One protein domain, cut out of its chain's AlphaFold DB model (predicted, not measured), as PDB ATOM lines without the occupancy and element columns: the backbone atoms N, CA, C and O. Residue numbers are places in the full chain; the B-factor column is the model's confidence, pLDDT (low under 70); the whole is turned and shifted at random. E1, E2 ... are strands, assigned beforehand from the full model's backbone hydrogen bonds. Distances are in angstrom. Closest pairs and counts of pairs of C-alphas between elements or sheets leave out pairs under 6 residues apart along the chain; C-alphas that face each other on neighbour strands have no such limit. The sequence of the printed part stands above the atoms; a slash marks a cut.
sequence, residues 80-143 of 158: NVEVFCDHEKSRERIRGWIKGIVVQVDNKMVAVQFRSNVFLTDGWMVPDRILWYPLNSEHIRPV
ATOM      1  N   ASN A  80      24.753   8.415  44.710       93.56
ATOM      2  CA  ASN A  80      23.580   7.565  44.581       93.56
ATOM      3  C   ASN A  80      22.359   8.448  44.327       93.56
ATOM      4  O   ASN A  80      21.988   9.271  45.166       93.56
ATOM      5  N   VAL A  81      21.707   8.230  43.193       94.00
ATOM      6  CA  VAL A  81      20.535   8.996  42.765       94.00
ATOM      7  C   VAL A  81      19.384   8.056  42.455       94.00
ATOM      8  O   VAL A  81      19.579   6.882  42.138       94.00
ATOM      9  N   GLU A  82      18.167   8.560  42.570       95.00
ATOM     10  CA  GLU A  82      16.974   7.865  42.110       95.00
ATOM     11  C   GLU A  82      16.448   8.571  40.874       95.00
ATOM     12  O   GLU A  82      16.314   9.794  40.849       95.00
ATOM     13  N   VAL A  83      16.151   7.785  39.848       95.00
ATOM     14  CA  VAL A  83      15.714   8.289  38.554       95.00
ATOM     15  C   VAL A  83      14.376   7.672  38.191       95.00
ATOM     16  O   VAL A  83      14.158   6.478  38.396       95.00
ATOM     17  N   PHE A  84      13.476   8.491  37.660       95.69
ATOM     18  CA  PHE A  84      12.177   8.067  37.164       95.69
ATOM     19  C   PHE A  84      12.273   7.664  35.688       95.69
ATOM     20  O   PHE A  84      12.308   8.518  34.800       95.69
ATOM     21  N   CYS A  85      12.314   6.359  35.418       95.12
ATOM     22  CA  CYS A  85      12.398   5.824  34.060       95.12
ATOM     23  C   CYS A  85      11.735   4.447  33.927       95.12
ATOM     24  O   CYS A  85      11.406   3.780  34.917       95.12
ATOM     25  N   ASP A  86      11.551   4.019  32.679       96.19
ATOM     26  CA  ASP A  86      11.157   2.651  32.368       96.19
ATOM     27  C   ASP A  86      12.341   1.721  32.636       96.19
ATOM     28  O   ASP A  86      13.450   1.927  32.134       96.19
ATOM     29  N   HIS A  87      12.118   0.694  33.445       96.31
ATOM     30  CA  HIS A  87      13.142  -0.262  33.830       96.31
ATOM     31  C   HIS A  87      12.554  -1.651  34.049       96.31
ATOM     32  O   HIS A  87      11.354  -1.832  34.251       96.31
ATOM     33  N   GLU A  88      13.427  -2.647  34.017       96.00
ATOM     34  CA  GLU A  88      13.064  -4.016  34.339       96.00
ATOM     35  C   GLU A  88      13.107  -4.237  35.855       96.00
ATOM     36  O   GLU A  88      14.143  -4.054  36.506       96.00
ATOM     37  N   LYS A  89      11.978  -4.666  36.421       95.12
ATOM     38  CA  LYS A  89      11.859  -5.108  37.810       95.12
ATOM     39  C   LYS A  89      11.133  -6.445  37.824       95.12
ATOM     40  O   LYS A  89      10.050  -6.570  37.272       95.12
ATOM     41  N   SER A  90      11.733  -7.457  38.446       93.38
ATOM     42  CA  SER A  90      11.148  -8.806  38.520       93.38
ATOM     43  C   SER A  90      10.814  -9.429  37.153       93.38
ATOM     44  O   SER A  90       9.857 -10.189  37.050       93.38
ATOM     45  N   ARG A  91      11.622  -9.145  36.118       91.44
ATOM     46  CA  ARG A  91      11.398  -9.550  34.712       91.44
ATOM     47  C   ARG A  91      10.184  -8.917  34.030       91.44
ATOM     48  O   ARG A  91       9.800  -9.335  32.943       91.44
ATOM     49  N   GLU A  92       9.613  -7.885  34.634       94.44
ATOM     50  CA  GLU A  92       8.558  -7.076  34.044       94.44
ATOM     51  C   GLU A  92       9.084  -5.664  33.769       94.44
ATOM     52  O   GLU A  92       9.836  -5.093  34.564       94.44
ATOM     53  N   ARG A  93       8.700  -5.094  32.623       94.19
ATOM     54  CA  ARG A  93       8.994  -3.698  32.298       94.19
ATOM     55  C   ARG A  93       7.987  -2.809  33.015       94.19
ATOM     56  O   ARG A  93       6.800  -2.848  32.709       94.19
ATOM     57  N   ILE A  94       8.477  -1.968  33.917       95.62
ATOM     58  CA  ILE A  94       7.661  -1.022  34.677       95.62
ATOM     59  C   ILE A  94       8.233   0.390  34.573       95.62
ATOM     60  O   ILE A  94       9.432   0.574  34.373       95.62
ATOM     61  N   ARG A  95       7.386   1.404  34.763       95.00
ATOM     62  CA  ARG A  95       7.809   2.803  34.883       95.00
ATOM     63  C   ARG A  95       7.831   3.208  36.344       95.00
ATOM     64  O   ARG A  95       6.815   3.112  37.029       95.00
ATOM     65  N   GLY A  96       8.970   3.672  36.836       95.19
ATOM     66  CA  GLY A  96       9.079   4.033  38.242       95.19
ATOM     67  C   GLY A  96      10.438   4.580  38.628       95.19
ATOM     68  O   GLY A  96      11.309   4.785  37.788       95.19
ATOM     69  N   TRP A  97      10.604   4.808  39.927       96.12
ATOM     70  CA  TRP A  97      11.875   5.227  40.501       96.12
ATOM     71  C   TRP A  97      12.806   4.031  40.656       96.12
ATOM     72  O   TRP A  97      12.446   3.034  41.284       96.12
ATOM     73  N   ILE A  98      14.007   4.153  40.107       95.50
ATOM     74  CA  ILE A  98      15.074   3.169  40.233       95.50
ATOM     75  C   ILE A  98      16.359   3.859  40.684       95.50
ATOM     76  O   ILE A  98      16.664   4.987  40.298       95.50
ATOM     77  N   LYS A  99      17.117   3.165  41.529       95.25
ATOM     78  CA  LYS A  99      18.409   3.632  42.016       95.25
ATOM     79  C   LYS A  99      19.480   3.483  40.933       95.25
ATOM     80  O   LYS A  99      19.650   2.400  40.371       95.25
ATOM     81  N   GLY A 100      20.235   4.548  40.710       95.31
ATOM     82  CA  GLY A 100      21.399   4.597  39.838       95.31
ATOM     83  C   GLY A 100      22.594   5.253  40.524       95.31
ATOM     84  O   GLY A 100      22.497   5.758  41.647       95.31
ATOM     85  N   ILE A 101      23.734   5.203  39.845       95.69
ATOM     86  CA  ILE A 101      24.978   5.840  40.282       95.69
ATOM     87  C   ILE A 101      25.385   6.845  39.214       95.69
ATOM     88  O   ILE A 101      25.367   6.526  38.025       95.69
ATOM     89  N   VAL A 102      25.749   8.050  39.634       95.56
ATOM     90  CA  VAL A 102      26.282   9.067  38.729       95.56
ATOM     91  C   VAL A 102      27.666   8.630  38.257       95.56
ATOM     92  O   VAL A 102      28.562   8.430  39.073       95.56
ATOM     93  N   VAL A 103      27.846   8.471  36.948       96.38
ATOM     94  CA  VAL A 103      29.133   8.057  36.354       96.38
ATOM     95  C   VAL A 103      29.852   9.198  35.653       96.38
ATOM     96  O   VAL A 103      31.077   9.201  35.593       96.38
ATOM     97  N   GLN A 104      29.105  10.183  35.166       94.88
ATOM     98  CA  GLN A 104      29.657  11.362  34.520       94.88
ATOM     99  C   GLN A 104      28.778  12.568  34.828       94.88
ATOM    100  O   GLN A 104      27.549  12.471  34.835       94.88
ATOM    101  N   VAL A 105      29.421  13.704  35.079       93.00
ATOM    102  CA  VAL A 105      28.766  14.991  35.300       93.00
ATOM    103  C   VAL A 105      29.362  15.984  34.319       93.00
ATOM    104  O   VAL A 105      30.566  16.230  34.342       93.00
ATOM    105  N   ASP A 106      28.502  16.566  33.494       90.62
ATOM    106  CA  ASP A 106      28.835  17.681  32.618       90.62
ATOM    107  C   ASP A 106      28.156  18.963  33.139       90.62
ATOM    108  O   ASP A 106      27.320  18.944  34.041       90.62
ATOM    109  N   ASN A 107      28.443  20.108  32.517       85.12
ATOM    110  CA  ASN A 107      27.911  21.409  32.955       85.12
ATOM    111  C   ASN A 107      26.384  21.556  32.799       85.12
ATOM    112  O   ASN A 107      25.802  22.503  33.325       85.12
ATOM    113  N   LYS A 108      25.739  20.688  32.011       87.50
ATOM    114  CA  LYS A 108      24.295  20.762  31.704       87.50
ATOM    115  C   LYS A 108      23.545  19.467  31.983       87.50
ATOM    116  O   LYS A 108      22.332  19.504  32.183       87.50
ATOM    117  N   MET A 109      24.248  18.342  31.955       93.25
ATOM    118  CA  MET A 109      23.660  17.012  31.980       93.25
ATOM    119  C   MET A 109      24.459  16.115  32.918       93.25
ATOM    120  O   MET A 109      25.653  16.316  33.124       93.25
ATOM    121  N   VAL A 110      23.793  15.105  33.450       94.88
ATOM    122  CA  VAL A 110      24.375  14.069  34.291       94.88
ATOM    123  C   VAL A 110      24.052  12.707  33.696       94.88
ATOM    124  O   VAL A 110      22.913  12.445  33.301       94.88
ATOM    125  N   ALA A 111      25.058  11.844  33.616       96.12
ATOM    126  CA  ALA A 111      24.906  10.473  33.168       96.12
ATOM    127  C   ALA A 111      24.775   9.552  34.382       96.12
ATOM    128  O   ALA A 111      25.649   9.504  35.256       96.12
ATOM    129  N   VAL A 112      23.676   8.805  34.421       96.75
ATOM    130  CA  VAL A 112      23.361   7.869  35.497       96.75
ATOM    131  C   VAL A 112      23.412   6.451  34.953       96.75
ATOM    132  O   VAL A 112      22.706   6.116  34.005       96.75
ATOM    133  N   GLN A 113      24.238   5.618  35.580       97.19
ATOM    134  CA  GLN A 113      24.368   4.195  35.296       97.19
ATOM    135  C   GLN A 113      23.422   3.384  36.181       97.19
ATOM    136  O   GLN A 113      23.401   3.535  37.408       97.19
ATOM    137  N   PHE A 114      22.702   2.451  35.564       97.06
ATOM    138  CA  PHE A 114      21.812   1.514  36.243       97.06
ATOM    139  C   PHE A 114      22.382   0.098  36.250       97.06
ATOM    140  O   PHE A 114      23.146  -0.297  35.368       97.06
ATOM    141  N   ARG A 115      21.985  -0.678  37.264       95.00
ATOM    142  CA  ARG A 115      22.285  -2.118  37.352       95.00
ATOM    143  C   ARG A 115      21.262  -2.979  36.611       95.00
ATOM    144  O   ARG A 115      21.614  -4.046  36.119       95.00
ATOM    145  N   SER A 116      20.015  -2.521  36.537       95.12
ATOM    146  CA  SER A 116      18.941  -3.190  35.795       95.12
ATOM    147  C   SER A 116      18.885  -2.706  34.349       95.12
ATOM    148  O   SER A 116      19.425  -1.649  34.020       95.12
ATOM    149  N   ASN A 117      18.211  -3.468  33.486       96.31
ATOM    150  CA  ASN A 117      17.879  -3.003  32.143       96.31
ATOM    151  C   ASN A 117      16.957  -1.782  32.236       96.31
ATOM    152  O   ASN A 117      15.986  -1.788  32.998       96.31
ATOM    153  N   VAL A 118      17.273  -0.746  31.463       96.44
ATOM    154  CA  VAL A 118      16.477   0.479  31.346       96.44
ATOM    155  C   VAL A 118      16.081   0.699  29.900       96.44
ATOM    156  O   VAL A 118      16.755   0.234  28.977       96.44
ATOM    157  N   PHE A 119      14.972   1.402  29.721       95.81
ATOM    158  CA  PHE A 119      14.360   1.618  28.425       95.81
ATOM    159  C   PHE A 119      14.105   3.107  28.214       95.81
ATOM    160  O   PHE A 119      13.769   3.842  29.145       95.81
ATOM    161  N   LEU A 120      14.260   3.544  26.973       93.31
ATOM    162  CA  LEU A 120      13.834   4.858  26.523       93.31
ATOM    163  C   LEU A 120      12.302   4.905  26.379       93.31
ATOM    164  O   LEU A 120      11.613   3.881  26.371       93.31
ATOM    165  N   THR A 121      11.749   6.112  26.262       87.06
ATOM    166  CA  THR A 121      10.295   6.335  26.137       87.06
ATOM    167  C   THR A 121       9.696   5.768  24.851       87.06
ATOM    168  O   THR A 121       8.505   5.487  24.799       87.06
ATOM    169  N   ASP A 122      10.519   5.577  23.828       89.81
ATOM    170  CA  ASP A 122      10.186   4.901  22.571       89.81
ATOM    171  C   ASP A 122      10.193   3.361  22.696       89.81
ATOM    172  O   ASP A 122       9.830   2.653  21.760       89.81
ATOM    173  N   GLY A 123      10.562   2.834  23.867       89.56
ATOM    174  CA  GLY A 123      10.594   1.411  24.178       89.56
ATOM    175  C   GLY A 123      11.901   0.703  23.856       89.56
ATOM    176  O   GLY A 123      11.978  -0.511  24.053       89.56
ATOM    177  N   TRP A 124      12.928   1.430  23.420       94.06
ATOM    178  CA  TRP A 124      14.231   0.843  23.136       94.06
ATOM    179  C   TRP A 124      15.002   0.555  24.420       94.06
ATOM    180  O   TRP A 124      15.107   1.401  25.307       94.06
ATOM    181  N   MET A 125      15.562  -0.649  24.519       94.31
ATOM    182  CA  MET A 125      16.447  -1.028  25.620       94.31
ATOM    183  C   MET A 125      17.813  -0.365  25.442       94.31
ATOM    184  O   MET A 125      18.410  -0.457  24.371       94.31
ATOM    185  N   VAL A 126      18.337   0.245  26.503       96.00
ATOM    186  CA  VAL A 126      19.666   0.866  26.477       96.00
ATOM    187  C   VAL A 126      20.733  -0.183  26.815       96.00
ATOM    188  O   VAL A 126      20.760  -0.650  27.958       96.00
ATOM    189  N   PRO A 127      21.634  -0.553  25.882       95.94
ATOM    190  CA  PRO A 127      22.610  -1.629  26.099       95.94
ATOM    191  C   PRO A 127      23.615  -1.301  27.211       95.94
ATOM    192  O   PRO A 127      23.945  -2.164  28.027       95.94
ATOM    193  N   ASP A 128      24.016  -0.033  27.297       95.94
ATOM    194  CA  ASP A 128      24.962   0.452  28.306       95.94
ATOM    195  C   ASP A 128      24.291   0.676  29.661       95.94
ATOM    196  O   ASP A 128      24.962   0.798  30.679       95.94
ATOM    197  N   ARG A 129      22.952   0.704  29.694       96.25
ATOM    198  CA  ARG A 129      22.141   1.029  30.877       96.25
ATOM    199  C   ARG A 129      22.518   2.386  31.485       96.25
ATOM    200  O   ARG A 129      22.475   2.551  32.704       96.25
ATOM    201  N   ILE A 130      22.894   3.343  30.638       96.88
ATOM    202  CA  ILE A 130      23.199   4.724  31.018       96.88
ATOM    203  C   ILE A 130      22.138   5.636  30.421       96.88
ATOM    204  O   ILE A 130      21.885   5.592  29.219       96.88
ATOM    205  N   LEU A 131      21.549   6.494  31.249       95.75
ATOM    206  CA  LEU A 131      20.666   7.556  30.780       95.75
ATOM    207  C   LEU A 131      21.194   8.917  31.209       95.75
ATOM    208  O   LEU A 131      21.741   9.085  32.299       95.75
ATOM    209  N   TRP A 132      21.001   9.882  30.320       95.38
ATOM    210  CA  TRP A 132      21.429  11.256  30.500       95.38
ATOM    211  C   TRP A 132      20.240  12.124  30.895       95.38
ATOM    212  O   TRP A 132      19.219  12.130  30.209       95.38
ATOM    213  N   TYR A 133      20.396  12.885  31.974       93.88
ATOM    214  CA  TYR A 133      19.370  13.788  32.484       93.88
ATOM    215  C   TYR A 133      19.908  15.207  32.617       93.88
ATOM    216  O   TYR A 133      21.058  15.387  33.013       93.88
ATOM    217  N   PRO A 134      19.091  16.232  32.342       92.88
ATOM    218  CA  PRO A 134      19.407  17.594  32.742       92.88
ATOM    219  C   PRO A 134      19.575  17.693  34.261       92.88
ATOM    220  O   PRO A 134      18.822  17.068  35.008       92.88
ATOM    221  N   LEU A 135      20.511  18.525  34.724       87.31
ATOM    222  CA  LEU A 135      20.763  18.736  36.162       87.31
ATOM    223  C   LEU A 135      19.530  19.254  36.926       87.31
ATOM    224  O   LEU A 135      19.418  19.069  38.132       87.31
ATOM    225  N   ASN A 136      18.605  19.904  36.220       86.38
ATOM    226  CA  ASN A 136      17.356  20.456  36.741       86.38
ATOM    227  C   ASN A 136      16.124  19.589  36.422       86.38
ATOM    228  O   ASN A 136      15.000  20.078  36.505       86.38
ATOM    229  N   SER A 137      16.311  18.340  35.989       88.25
ATOM    230  CA  SER A 137      15.187  17.465  35.661       88.25
ATOM    231  C   SER A 137      14.452  17.004  36.920       88.25
ATOM    232  O   SER A 137      15.065  16.526  37.866       88.25
ATOM    233  N   GLU A 138      13.121  17.043  36.898       90.75
ATOM    234  CA  GLU A 138      12.280  16.465  37.960       90.75
ATOM    235  C   GLU A 138      12.350  14.929  38.005       90.75
ATOM    236  O   GLU A 138      11.891  14.296  38.956       90.75
ATOM    237  N   HIS A 139      12.911  14.305  36.964       92.62
ATOM    238  CA  HIS A 139      13.055  12.855  36.865       92.62
ATOM    239  C   HIS A 139      14.314  12.325  37.547       92.62
ATOM    240  O   HIS A 139      14.519  11.116  37.538       92.62
ATOM    241  N   ILE A 140      15.138  13.185  38.146       92.56
ATOM    242  CA  ILE A 140      16.278  12.787  38.966       92.56
ATOM    243  C   ILE A 140      16.137  13.406  40.351       92.56
ATOM    244  O   ILE A 140      15.863  14.593  40.497       92.56
ATOM    245  N   ARG A 141      16.334  12.593  41.388       91.62
ATOM    246  CA  ARG A 141      16.394  13.069  42.768       91.62
ATOM    247  C   ARG A 141      17.641  12.533  43.463       91.62
ATOM    248  O   ARG A 141      17.979  11.356  43.287       91.62
ATOM    249  N   PRO A 142      18.332  13.359  44.262       88.88
ATOM    250  CA  PRO A 142      19.398  12.862  45.115       88.88
ATOM    251  C   PRO A 142      18.800  11.900  46.142       88.88
ATOM    252  O   PRO A 142      17.793  12.200  46.786       88.88
ATOM    253  N   VAL A 143      19.428  10.741  46.325       84.56
ATOM    254  CA  VAL A 143      19.129   9.936  47.508       84.56
ATOM    255  C   VAL A 143      19.927  10.557  48.645       84.56
ATOM    256  O   VAL A 143      21.143  10.688  48.496       84.56
TER     257      VAL A 143
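What this domain is: This is residues 80 to 143 of the 158 residues of an uncharacterized protein of Anaerolineae bacterium (UniProt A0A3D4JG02). One strongly twisted sheet of five strands folds back on itself into a small, partly closed roll: E3 and E4 face E1 and E5, with the long strand E2 as the hinge. The long link between E3 and E4 reaches E1 with residues 118 to 119. The printed part has 64 residues, no named helix and five named strands, E1 to E5 along the chain; the sheet's order is E4, E3, E2, E1, E5, all antiparallel, and the class is all strand. It is compact, with a radius of gyration of the C-alphas of 11.0 A, yet elongated in outline, spanning 34 by 21 by 18 A.

Where its parts are: Find C-alpha 92 at (8.558, -7.076, 34.044); from there E2, residues 92 to 105, runs 29.9 A and bends by 76 degrees at residue 95. E1, residues 80 to 89, begins at C-alpha 80 (23.580, 7.565, 44.581), runs 18.5 A and bends by 102 degrees at residue 86. E3, residues 109 to 114, runs 16.2 A, E4, residues 130 to 134, 13.5 A, and E5, residues 140 to 142, 6.9 A, ending at C-alpha 142 (19.398, 12.862, 45.115).

How they stand to each other: E1 to E4 form a meander, each strand the antiparallel neighbour of the one before. Look at the hairpin E1 and E2 for N 87 and O 94, 2.8 A, at the hairpin E2 and E3 for N 113 and O 101, 2.8 A, and at the hairpin E3 and E4 for N 110 and O 133, 2.8 A. Beside E1, edge strand E5 has N 141 and O 82 at 2.9 A. In this folded sheet, one sheet bent into two leaves that face each other, the closest C-alphas of E4 and E5, Tyr 133 and Ile 140, are 7.3 A apart. E1 and E4 are apart. Residues 86 to 87 of E1 pair antiparallel with 118 to 119.

The domain as a whole: The two C-alphas farthest apart, Arg 91 and Asn 107, are 35.1 A from each other. The link from E3 to E4, residues 115 to 129, is long; the others are tight. The printed part has no cut, and no printed residue is under 70 in pLDDT.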